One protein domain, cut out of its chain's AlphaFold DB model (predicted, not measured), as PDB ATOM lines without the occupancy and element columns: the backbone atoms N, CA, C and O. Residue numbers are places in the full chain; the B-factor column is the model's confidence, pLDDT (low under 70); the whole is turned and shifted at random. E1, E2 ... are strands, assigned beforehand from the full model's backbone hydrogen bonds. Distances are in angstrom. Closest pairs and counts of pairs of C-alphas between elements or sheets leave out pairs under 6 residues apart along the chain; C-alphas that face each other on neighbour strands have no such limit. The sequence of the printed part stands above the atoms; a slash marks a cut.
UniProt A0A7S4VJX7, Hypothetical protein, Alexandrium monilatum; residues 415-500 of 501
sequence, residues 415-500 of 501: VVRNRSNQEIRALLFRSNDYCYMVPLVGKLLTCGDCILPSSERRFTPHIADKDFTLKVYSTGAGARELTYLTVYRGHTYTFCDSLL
ATOM      1  N   VAL A 415       5.747  -5.425  -2.405       94.81
ATOM      2  CA  VAL A 415       4.399  -4.839  -2.346       94.81
ATOM      3  C   VAL A 415       3.534  -5.636  -1.384       94.81
ATOM      4  O   VAL A 415       3.390  -6.845  -1.531       94.81
ATOM      5  N   VAL A 416       2.925  -4.965  -0.413       94.62
ATOM      6  CA  VAL A 416       2.000  -5.555   0.555       94.62
ATOM      7  C   VAL A 416       0.601  -5.013   0.312       94.62
ATOM      8  O   VAL A 416       0.364  -3.815   0.427       94.62
ATOM      9  N   ARG A 417      -0.341  -5.896  -0.006       95.62
ATOM     10  CA  ARG A 417      -1.754  -5.579  -0.218       95.62
ATOM     11  C   ARG A 417      -2.563  -6.019   0.983       95.62
ATOM     12  O   ARG A 417      -2.548  -7.197   1.339       95.62
ATOM     13  N   ASN A 418      -3.318  -5.098   1.562       95.69
ATOM     14  CA  ASN A 418      -4.276  -5.433   2.597       95.69
ATOM     15  C   ASN A 418      -5.659  -5.636   1.966       95.69
ATOM     16  O   ASN A 418      -6.317  -4.684   1.563       95.69
ATOM     17  N   ARG A 419      -6.101  -6.888   1.859       95.38
ATOM     18  CA  ARG A 419      -7.465  -7.280   1.463       95.38
ATOM     19  C   ARG A 419      -8.310  -7.723   2.659       95.38
ATOM     20  O   ARG A 419      -9.413  -8.221   2.464       95.38
ATOM     21  N   SER A 420      -7.792  -7.567   3.873       94.50
ATOM     22  CA  SER A 420      -8.550  -7.775   5.099       94.50
ATOM     23  C   SER A 420      -9.451  -6.576   5.399       94.50
ATOM     24  O   SER A 420      -9.260  -5.481   4.862       94.50
ATOM     25  N   ASN A 421     -10.418  -6.789   6.283       94.00
ATOM     26  CA  ASN A 421     -11.315  -5.761   6.803       94.00
ATOM     27  C   ASN A 421     -10.707  -4.985   7.987       94.00
ATOM     28  O   ASN A 421     -11.381  -4.137   8.572       94.00
ATOM     29  N   GLN A 422      -9.456  -5.269   8.362       93.62
ATOM     30  CA  GLN A 422      -8.767  -4.636   9.485       93.62
ATOM     31  C   GLN A 422      -7.607  -3.772   8.991       93.62
ATOM     32  O   GLN A 422      -6.973  -4.068   7.982       93.62
ATOM     33  N   GLU A 423      -7.298  -2.698   9.712       94.06
ATOM     34  CA  GLU A 423      -6.066  -1.949   9.482       94.06
ATOM     35  C   GLU A 423      -4.871  -2.738  10.019       94.06
ATOM     36  O   GLU A 423      -4.853  -3.126  11.193       94.06
ATOM     37  N   ILE A 424      -3.852  -2.926   9.181       93.94
ATOM     38  CA  ILE A 424      -2.626  -3.636   9.554       93.94
ATOM     39  C   ILE A 424      -1.427  -2.698   9.528       93.94
ATOM     40  O   ILE A 424      -1.402  -1.710   8.797       93.94
ATOM     41  N   ARG A 425      -0.389  -3.035  10.283       92.06
ATOM     42  CA  ARG A 425       0.932  -2.413  10.178       92.06
ATOM     43  C   ARG A 425       1.918  -3.466   9.710       92.06
ATOM     44  O   ARG A 425       2.011  -4.514  10.335       92.06
ATOM     45  N   ALA A 426       2.662  -3.194   8.647       91.38
ATOM     46  CA  ALA A 426       3.673  -4.119   8.151       91.38
ATOM     47  C   ALA A 426       5.068  -3.504   8.303       91.38
ATOM     48  O   ALA A 426       5.295  -2.364   7.896       91.38
ATOM     49  N   LEU A 427       5.976  -4.253   8.923       89.38
ATOM     50  CA  LEU A 427       7.359  -3.870   9.179       89.38
ATOM     51  C   LEU A 427       8.279  -4.836   8.438       89.38
ATOM     52  O   LEU A 427       8.119  -6.051   8.547       89.38
ATOM     53  N   LEU A 428       9.223  -4.287   7.679       88.12
ATOM     54  CA  LEU A 428      10.185  -5.055   6.896       88.12
ATOM     55  C   LEU A 428      11.546  -5.038   7.598       88.12
ATOM     56  O   LEU A 428      12.032  -3.964   7.941       88.12
ATOM     57  N   PHE A 429      12.162  -6.200   7.773       84.88
ATOM     58  CA  PHE A 429      13.471  -6.389   8.402       84.88
ATOM     59  C   PHE A 429      14.396  -7.175   7.475       84.88
ATOM     60  O   PHE A 429      13.900  -7.901   6.609       84.88
ATOM     61  N   ARG A 430      15.720  -7.087   7.653       80.94
ATOM     62  CA  ARG A 430      16.630  -7.993   6.928       80.94
ATOM     63  C   ARG A 430      16.363  -9.424   7.378       80.94
ATOM     64  O   ARG A 430      16.035  -9.651   8.542       80.94
ATOM     65  N   SER A 431      16.518 -10.389   6.479       74.12
ATOM     66  CA  SER A 431      16.436 -11.807   6.857       74.12
ATOM     67  C   SER A 431      17.480 -12.189   7.912       74.12
ATOM     68  O   SER A 431      17.201 -13.035   8.758       74.12
ATOM     69  N   ASN A 432      18.615 -11.482   7.921       64.44
ATOM     70  CA  ASN A 432      19.739 -11.709   8.830       64.44
ATOM     71  C   ASN A 432      19.789 -10.689   9.990       64.44
ATOM     72  O   ASN A 432      20.787 -10.625  10.707       64.44
ATOM     73  N   ASP A 433      18.755  -9.853  10.180       62.19
ATOM     74  CA  ASP A 433      18.747  -8.882  11.283       62.19
ATOM     75  C   ASP A 433      18.590  -9.595  12.630       62.19
ATOM     76  O   ASP A 433      17.498 -10.001  13.029       62.19
ATOM     77  N   TYR A 434      19.696  -9.627  13.371       38.81
ATOM     78  CA  TYR A 434      19.898 -10.311  14.646       38.81
ATOM     79  C   TYR A 434      18.939  -9.945  15.781       38.81
ATOM     80  O   TYR A 434      19.048 -10.552  16.829       38.81
ATOM     81  N   CYS A 435      18.051  -8.957  15.665       42.16
ATOM     82  CA  CYS A 435      17.081  -8.680  16.732       42.16
ATOM     83  C   CYS A 435      15.702  -8.224  16.236       42.16
ATOM     84  O   CYS A 435      14.833  -7.937  17.060       42.16
ATOM     85  N   TYR A 436      15.501  -8.063  14.920       53.53
ATOM     86  CA  TYR A 436      14.341  -7.352  14.352       53.53
ATOM     87  C   TYR A 436      14.010  -6.032  15.086       53.53
ATOM     88  O   TYR A 436      12.852  -5.634  15.201       53.53
ATOM     89  N   MET A 437      15.022  -5.363  15.652       45.81
ATOM     90  CA  MET A 437      14.811  -4.177  16.492       45.81
ATOM     91  C   MET A 437      14.646  -2.910  15.669       45.81
ATOM     92  O   MET A 437      14.019  -1.959  16.130       45.81
ATOM     93  N   VAL A 438      15.202  -2.890  14.457       55.19
ATOM     94  CA  VAL A 438      15.166  -1.734  13.568       55.19
ATOM     95  C   VAL A 438      14.586  -2.185  12.227       55.19
ATOM     96  O   VAL A 438      15.269  -2.872  11.476       55.19
ATOM     97  N   PRO A 439      13.325  -1.853  11.912       64.94
ATOM     98  CA  PRO A 439      12.765  -2.129  10.606       64.94
ATOM     99  C   PRO A 439      13.503  -1.292   9.565       64.94
ATOM    100  O   PRO A 439      13.746  -0.098   9.756       64.94
ATOM    101  N   LEU A 440      13.816  -1.920   8.437       59.69
ATOM    102  CA  LEU A 440      14.432  -1.286   7.274       59.69
ATOM    103  C   LEU A 440      13.575  -0.157   6.713       59.69
ATOM    104  O   LEU A 440      14.083   0.802   6.135       59.69
ATOM    105  N   VAL A 441      12.257  -0.300   6.851       58.78
ATOM    106  CA  VAL A 441      11.274   0.656   6.357       58.78
ATOM    107  C   VAL A 441      10.148   0.791   7.383       58.78
ATOM    108  O   VAL A 441       9.509  -0.191   7.757       58.78
ATOM    109  N   GLY A 442       9.903   2.032   7.812       50.97
ATOM    110  CA  GLY A 442       8.966   2.402   8.878       50.97
ATOM    111  C   GLY A 442       9.716   3.008  10.065       50.97
ATOM    112  O   GLY A 442      10.689   2.438  10.539       50.97
ATOM    113  N   LYS A 443       9.327   4.193  10.557       48.25
ATOM    114  CA  LYS A 443      10.014   4.766  11.730       48.25
ATOM    115  C   LYS A 443       9.446   4.115  12.992       48.25
ATOM    116  O   LYS A 443       8.243   4.213  13.217       48.25
ATOM    117  N   LEU A 444      10.312   3.533  13.831       44.84
ATOM    118  CA  LEU A 444       9.954   2.853  15.092       44.84
ATOM    119  C   LEU A 444       9.090   3.711  16.039       44.84
ATOM    120  O   LEU A 444       8.329   3.182  16.842       44.84
ATOM    121  N   LEU A 445       9.236   5.040  15.950       41.31
ATOM    122  CA  LEU A 445       8.659   6.021  16.874       41.31
ATOM    123  C   LEU A 445       7.576   6.918  16.262       41.31
ATOM    124  O   LEU A 445       6.892   7.627  16.995       41.31
ATOM    125  N   THR A 446       7.383   6.905  14.941       42.25
ATOM    126  CA  THR A 446       6.144   7.465  14.381       42.25
ATOM    127  C   THR A 446       5.123   6.348  14.351       42.25
ATOM    128  O   THR A 446       5.508   5.209  14.117       42.25
ATOM    129  N   CYS A 447       3.840   6.636  14.564       41.88
ATOM    130  CA  CYS A 447       2.755   5.703  14.261       41.88
ATOM    131  C   CYS A 447       2.827   5.304  12.775       41.88
ATOM    132  O   CYS A 447       2.186   5.921  11.933       41.88
ATOM    133  N   GLY A 448       3.694   4.339  12.466       47.62
ATOM    134  CA  GLY A 448       4.165   4.030  11.129       47.62
ATOM    135  C   GLY A 448       3.041   3.442  10.304       47.62
ATOM    136  O   GLY A 448       2.442   2.447  10.716       47.62
ATOM    137  N   ASP A 449       2.774   4.130   9.195       65.31
ATOM    138  CA  ASP A 449       2.037   3.748   7.994       65.31
ATOM    139  C   ASP A 449       1.172   2.491   8.147       65.31
ATOM    140  O   ASP A 449       1.546   1.386   7.743       65.31
ATOM    141  N   CYS A 450      -0.011   2.677   8.738       87.06
ATOM    142  CA  CYS A 450      -1.079   1.690   8.680       87.06
ATOM    143  C   CYS A 450      -1.465   1.452   7.212       87.06
ATOM    144  O   CYS A 450      -1.721   2.395   6.461       87.06
ATOM    145  N   ILE A 451      -1.530   0.189   6.807       92.88
ATOM    146  CA  ILE A 451      -2.074  -0.231   5.521       92.88
ATOM    147  C   ILE A 451      -3.576  -0.424   5.730       92.88
ATOM    148  O   ILE A 451      -4.011  -1.398   6.349       92.88
ATOM    149  N   LEU A 452      -4.368   0.528   5.241       95.25
ATOM    150  CA  LEU A 452      -5.829   0.507   5.335       95.25
ATOM    151  C   LEU A 452      -6.433  -0.686   4.564       95.25
ATOM    152  O   LEU A 452      -5.811  -1.173   3.611       95.25
ATOM    153  N   PRO A 453      -7.648  -1.138   4.914       95.81
ATOM    154  CA  PRO A 453      -8.389  -2.111   4.122       95.81
ATOM    155  C   PRO A 453      -8.453  -1.725   2.641       95.81
ATOM    156  O   PRO A 453      -8.688  -0.571   2.289       95.81
ATOM    157  N   SER A 454      -8.251  -2.704   1.763       93.75
ATOM    158  CA  SER A 454      -8.198  -2.545   0.301       93.75
ATOM    159  C   SER A 454      -7.093  -1.629  -0.241       93.75
ATOM    160  O   SER A 454      -7.089  -1.342  -1.439       93.75
ATOM    161  N   SER A 455      -6.140  -1.207   0.592       94.56
ATOM    162  CA  SER A 455      -4.975  -0.431   0.158       94.56
ATOM    163  C   SER A 455      -3.732  -1.307  -0.025       94.56
ATOM    164  O   SER A 455      -3.670  -2.454   0.430       94.56
ATOM    165  N   GLU A 456      -2.729  -0.772  -0.719       94.38
ATOM    166  CA  GLU A 456      -1.421  -1.407  -0.850       94.38
ATOM    167  C   GLU A 456      -0.303  -0.481  -0.383       94.38
ATOM    168  O   GLU A 456      -0.384   0.742  -0.509       94.38
ATOM    169  N   ARG A 457       0.764  -1.082   0.141       93.38
ATOM    170  CA  ARG A 457       1.996  -0.405   0.513       93.38
ATOM    171  C   ARG A 457       3.162  -1.000  -0.253       93.38
ATOM    172  O   ARG A 457       3.294  -2.215  -0.348       93.38
ATOM    173  N   ARG A 458       4.020  -0.130  -0.774       94.00
ATOM    174  CA  ARG A 458       5.230  -0.498  -1.508       94.00
ATOM    175  C   ARG A 458       6.439  -0.174  -0.639       94.00
ATOM    176  O   ARG A 458       6.549   0.941  -0.128       94.00
ATOM    177  N   PHE A 459       7.293  -1.162  -0.428       92.00
ATOM    178  CA  PHE A 459       8.537  -1.054   0.321       92.00
ATOM    179  C   PHE A 459       9.700  -1.107  -0.666       92.00
ATOM    180  O   PHE A 459       9.809  -2.072  -1.415       92.00
ATOM    181  N   THR A 460      10.573  -0.103  -0.641       92.38
ATOM    182  CA  THR A 460      11.777  -0.018  -1.488       92.38
ATOM    183  C   THR A 460      13.013   0.012  -0.583       92.38
ATOM    184  O   THR A 460      13.568   1.081  -0.327       92.38
ATOM    185  N   PRO A 461      13.400  -1.129   0.021       85.81
ATOM    186  CA  PRO A 461      14.554  -1.170   0.916       85.81
ATOM    187  C   PRO A 461      15.835  -0.771   0.161       85.81
ATOM    188  O   PRO A 461      16.153  -1.351  -0.868       85.81
ATOM    189  N   HIS A 462      16.607   0.189   0.680       83.44
ATOM    190  CA  HIS A 462      17.830   0.720   0.037       83.44
ATOM    191  C   HIS A 462      19.065  -0.198   0.127       83.44
ATOM    192  O   HIS A 462      20.201   0.252   0.023       83.44
ATOM    193  N   ILE A 463      18.846  -1.481   0.368       82.12
ATOM    194  CA  ILE A 463      19.881  -2.478   0.659       82.12
ATOM    195  C   ILE A 463      20.059  -3.414  -0.559       82.12
ATOM    196  O   ILE A 463      19.329  -3.257  -1.532       82.12
ATOM    197  N   ALA A 464      21.037  -4.323  -0.596       86.19
ATOM    198  CA  ALA A 464      21.220  -5.262  -1.717       86.19
ATOM    199  C   ALA A 464      20.474  -6.603  -1.539       86.19
ATOM    200  O   ALA A 464      20.234  -7.293  -2.527       86.19
ATOM    201  N   ASP A 465      20.081  -6.942  -0.308       84.00
ATOM    202  CA  ASP A 465      19.446  -8.209   0.070       84.00
ATOM    203  C   ASP A 465      18.216  -8.535  -0.808       84.00
ATOM    204  O   ASP A 465      17.386  -7.663  -1.105       84.00
ATOM    205  N   LYS A 466      18.094  -9.799  -1.237       87.81
ATOM    206  CA  LYS A 466      17.008 -10.269  -2.120       87.81
ATOM    207  C   LYS A 466      15.748 -10.648  -1.344       87.81
ATOM    208  O   LYS A 466      14.643 -10.557  -1.890       87.81
ATOM    209  N   ASP A 467      15.912 -11.049  -0.093       89.44
ATOM    210  CA  ASP A 467      14.864 -11.492   0.807       89.44
ATOM    211  C   ASP A 467      14.877 -10.713   2.130       89.44
ATOM    212  O   ASP A 467      15.866 -10.107   2.542       89.44
ATOM    213  N   PHE A 468      13.713 -10.675   2.767       90.44
ATOM    214  CA  PHE A 468      13.448  -9.910   3.974       90.44
ATOM    215  C   PHE A 468      12.478 -10.672   4.864       90.44
ATOM    216  O   PHE A 468      11.659 -11.455   4.388       90.44
ATOM    217  N   THR A 469      12.471 -10.352   6.151       87.25
ATOM    218  CA  THR A 469      11.396 -10.773   7.052       87.25
ATOM    219  C   THR A 469      10.343  -9.671   7.131       87.25
ATOM    220  O   THR A 469      10.625  -8.562   7.586       87.25
ATOM    221  N   LEU A 470       9.114  -9.960   6.706       90.75
ATOM    222  CA  LEU A 470       7.964  -9.074   6.872       90.75
ATOM    223  C   LEU A 470       7.165  -9.511   8.098       90.75
ATOM    224  O   LEU A 470       6.622 -10.613   8.111       90.75
ATOM    225  N   LYS A 471       7.034  -8.634   9.094       89.31
ATOM    226  CA  LYS A 471       6.135  -8.841  10.236       89.31
ATOM    227  C   LYS A 471       4.912  -7.946  10.118       89.31
ATOM    228  O   LYS A 471       5.034  -6.745   9.871       89.31
ATOM    229  N   VAL A 472       3.736  -8.525  10.310       90.31
ATOM    230  CA  VAL A 472       2.449  -7.836  10.232       90.31
ATOM    231  C   VAL A 472       1.826  -7.790  11.617       90.31
ATOM    232  O   VAL A 472       1.710  -8.808  12.290       90.31
ATOM    233  N   TYR A 473       1.404  -6.604  12.030       90.44
ATOM    234  CA  TYR A 473       0.817  -6.314  13.329       90.44
ATOM    235  C   TYR A 473      -0.595  -5.759  13.172       90.44
ATOM    236  O   TYR A 473      -0.906  -5.091  12.180       90.44
ATOM    237  N   SER A 474      -1.429  -5.964  14.188       90.06
ATOM    238  CA  SER A 474      -2.658  -5.192  14.341       90.06
ATOM    239  C   SER A 474      -2.340  -3.738  14.690       90.06
ATOM    240  O   SER A 474      -1.261  -3.404  15.187       90.06
ATOM    241  N   THR A 475      -3.282  -2.846  14.416       87.50
ATOM    242  CA  THR A 475      -3.174  -1.421  14.746       87.50
ATOM    243  C   THR A 475      -3.842  -1.112  16.095       87.50
ATOM    244  O   THR A 475      -4.670  -1.875  16.587       87.50
ATOM    245  N   GLY A 476      -3.461   0.008  16.727       81.19
ATOM    246  CA  GLY A 476      -4.053   0.490  17.985       81.19
ATOM    247  C   GLY A 476      -3.213   0.270  19.254       81.19
ATOM    248  O   GLY A 476      -2.076  -0.208  19.216       81.19
ATOM    249  N   ALA A 477      -3.773   0.674  20.400       65.44
ATOM    250  CA  ALA A 477      -3.151   0.506  21.713       65.44
ATOM    251  C   ALA A 477      -3.153  -0.981  22.099       65.44
ATOM    252  O   ALA A 477      -4.202  -1.557  22.380       65.44
ATOM    253  N   GLY A 478      -1.975  -1.607  22.083       66.00
ATOM    254  CA  GLY A 478      -1.834  -3.053  22.271       66.00
ATOM    255  C   GLY A 478      -1.751  -3.851  20.970       66.00
ATOM    256  O   GLY A 478      -2.162  -5.009  20.962       66.00
ATOM    257  N   ALA A 479      -1.230  -3.240  19.898       76.56
ATOM    258  CA  ALA A 479      -0.823  -3.918  18.668       76.56
ATOM    259  C   ALA A 479      -0.146  -5.272  18.959       76.56
ATOM    260  O   ALA A 479       0.789  -5.351  19.759       76.56
ATOM    261  N   ARG A 480      -0.634  -6.336  18.318       79.38
ATOM    262  CA  ARG A 480      -0.094  -7.699  18.419       79.38
ATOM    263  C   ARG A 480       0.427  -8.132  17.066       79.38
ATOM    264  O   ARG A 480      -0.112  -7.717  16.046       79.38
ATOM    265  N   GLU A 481       1.462  -8.959  17.067       85.12
ATOM    266  CA  GLU A 481       1.918  -9.621  15.848       85.12
ATOM    267  C   GLU A 481       0.812 -10.567  15.367       85.12
ATOM    268  O   GLU A 481       0.334 -11.399  16.137       85.12
ATOM    269  N   LEU A 482       0.359 -10.372  14.130       84.94
ATOM    270  CA  LEU A 482      -0.653 -11.198  13.472       84.94
ATOM    271  C   LEU A 482       0.015 -12.344  12.715       84.94
ATOM    272  O   LEU A 482      -0.437 -13.478  12.788       84.94
ATOM    273  N   THR A 483       1.099 -12.045  11.998       87.25
ATOM    274  CA  THR A 483       1.868 -13.033  11.237       87.25
ATOM    275  C   THR A 483       3.242 -12.477  10.880       87.25
ATOM    276  O   THR A 483       3.455 -11.262  10.880       87.25
ATOM    277  N   TYR A 484       4.154 -13.358  10.489       88.31
ATOM    278  CA  TYR A 484       5.383 -12.987   9.804       88.31
ATOM    279  C   TYR A 484       5.670 -13.952   8.656       88.31
ATOM    280  O   TYR A 484       5.169 -15.075   8.644       88.31
ATOM    281  N   LEU A 485       6.422 -13.498   7.661       88.56
ATOM    282  CA  LEU A 485       6.810 -14.310   6.511       88.56
ATOM    283  C   LEU A 485       8.099 -13.783   5.885       88.56
ATOM    284  O   LEU A 485       8.381 -12.584   5.934       88.56
ATOM    285  N   THR A 486       8.838 -14.680   5.242       88.69
ATOM    286  CA  THR A 486       9.929 -14.304   4.345       88.69
ATOM    287  C   THR A 486       9.341 -13.751   3.051       88.69
ATOM    288  O   THR A 486       8.485 -14.378   2.418       88.69
ATOM    289  N   VAL A 487       9.773 -12.556   2.669       93.62
ATOM    290  CA  VAL A 487       9.342 -11.860   1.459       93.62
ATOM    291  C   VAL A 487      10.529 -11.565   0.559       93.62
ATOM    292  O   VAL A 487      11.606 -11.241   1.035       93.62
ATOM    293  N   TYR A 488      10.317 -11.634  -0.748       94.69
ATOM    294  CA  TYR A 488      11.339 -11.421  -1.762       94.69
ATOM    295  C   TYR A 488      11.063 -10.131  -2.527       94.69
ATOM    296  O   TYR A 488       9.904  -9.753  -2.744       94.69
ATOM    297  N   ARG A 489      12.122  -9.460  -2.987       94.12
ATOM    298  CA  ARG A 489      11.977  -8.329  -3.915       94.12
ATOM    299  C   ARG A 489      11.276  -8.747  -5.203       94.12
ATOM    300  O   ARG A 489      11.328  -9.908  -5.609       94.12
ATOM    301  N   GLY A 490      10.583  -7.813  -5.846       94.81
ATOM    302  CA  GLY A 490       9.832  -8.083  -7.074       94.81
ATOM    303  C   GLY A 490       8.507  -8.812  -6.866       94.81
ATOM    304  O   GLY A 490       7.836  -9.131  -7.848       94.81
ATOM    305  N   HIS A 491       8.107  -9.071  -5.616       96.38
ATOM    306  CA  HIS A 491       6.909  -9.844  -5.299       96.38
ATOM    307  C   HIS A 491       5.824  -9.008  -4.614       96.38
ATOM    308  O   HIS A 491       6.058  -7.943  -4.035       96.38
ATOM    309  N   THR A 492       4.586  -9.494  -4.727       96.00
ATOM    310  CA  THR A 492       3.399  -8.904  -4.099       96.00
ATOM    311  C   THR A 492       2.772  -9.900  -3.134       96.00
ATOM    312  O   THR A 492       2.384 -10.993  -3.536       96.00
ATOM    313  N   TYR A 493       2.615  -9.489  -1.882       95.25
ATOM    314  CA  TYR A 493       2.048 -10.274  -0.792       95.25
ATOM    315  C   TYR A 493       0.679  -9.713  -0.436       95.25
ATOM    316  O   TYR A 493       0.534  -8.509  -0.249       95.25
ATOM    317  N   THR A 494      -0.342 -10.568  -0.377       94.88
ATOM    318  CA  THR A 494      -1.725 -10.145  -0.117       94.88
ATOM    319  C   THR A 494      -2.237 -10.776   1.170       94.88
ATOM    320  O   THR A 494      -2.265 -11.997   1.281       94.88
ATOM    321  N   PHE A 495      -2.668  -9.946   2.119       93.62
ATOM    322  CA  PHE A 495      -3.237 -10.380   3.395       93.62
ATOM    323  C   PHE A 495      -4.758 -10.296   3.345       93.62
ATOM    324  O   PHE A 495      -5.309  -9.233   3.066       93.62
ATOM    325  N   CYS A 496      -5.428 -11.408   3.625       93.19
ATOM    326  CA  CYS A 496      -6.883 -11.513   3.726       93.19
ATOM    327  C   CYS A 496      -7.274 -11.817   5.180       93.19
ATOM    328  O   CYS A 496      -6.430 -12.261   5.954       93.19
ATOM    329  N   ASP A 497      -8.551 -11.651   5.538       85.69
ATOM    330  CA  ASP A 497      -9.036 -11.897   6.911       85.69
ATOM    331  C   ASP A 497      -8.651 -13.284   7.451       85.69
ATOM    332  O   ASP A 497      -8.275 -13.409   8.609       85.69
ATOM    333  N   SER A 498      -8.662 -14.320   6.607       78.88
ATOM    334  CA  SER A 498      -8.319 -15.693   7.000       78.88
ATOM    335  C   SER A 498      -6.868 -15.888   7.456       78.88
ATOM    336  O   SER A 498      -6.565 -16.916   8.050       78.88
ATOM    337  N   LEU A 499      -5.969 -14.955   7.126       68.31
ATOM    338  CA  LEU A 499      -4.548 -15.001   7.492       68.31
ATOM    339  C   LEU A 499      -4.226 -14.144   8.723       68.31
ATOM    340  O   LEU A 499      -3.081 -14.135   9.164       68.31
ATOM    341  N   LEU A 500      -5.199 -13.387   9.237       72.06
ATOM    342  CA  LEU A 500      -5.000 -12.397  10.300       72.06
ATOM    343  C   LEU A 500      -5.827 -12.683  11.567       72.06
ATOM    344  O   LEU A 500      -5.795 -11.880  12.498       72.06
TER     345      LEU A 500
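What this domain is: This is residues 415 to 500 of the 501 residues of the protein "Hypothetical protein" of Alexandrium monilatum (UniProt A0A7S4VJX7). A small sandwich: two three-stranded sheets face to face, E3-E1-E6, mixed, and E2-E4-E5, antiparallel, with a long loop passing the side of edge strands E2 and E3. The printed part has 86 residues and six named strands, E1 to E6 along the chain; it is all strand, with 35 residues in named elements. It is compact, radius of gyration of the C-alphas 12.1 A, spanning 33 by 27 by 18 A.

Where its parts are: E1, residues 415 to 418, begins at C-alpha 415 (4.399, -4.839, -2.346). E2 is 424 to 430, 19.9 A; E3 456 to 459; E4 467 to 474, 23.0 A; E5 481 to 488, 20.1 A; E6 492 to 495, ending at C-alpha 495 (-3.237, -10.380, 3.395).

How they stand to each other: Inner strand E1 is antiparallel to E3 (N 416 to O 457, 2.8 A) and parallel to E6 (N 417 to O 493, 2.8 A). In the strongly twisted other sheet, E4 is antiparallel to E2 (N 427 to O 471, 2.8 A) and forms a hairpin with E5 (N 470 to O 485, 2.8 A).

The domain as a whole: The printed part has no cut. The E2 to E3 link is long; pLDDT is under 70 at residues 432 to 449, 477 to 478 and 499.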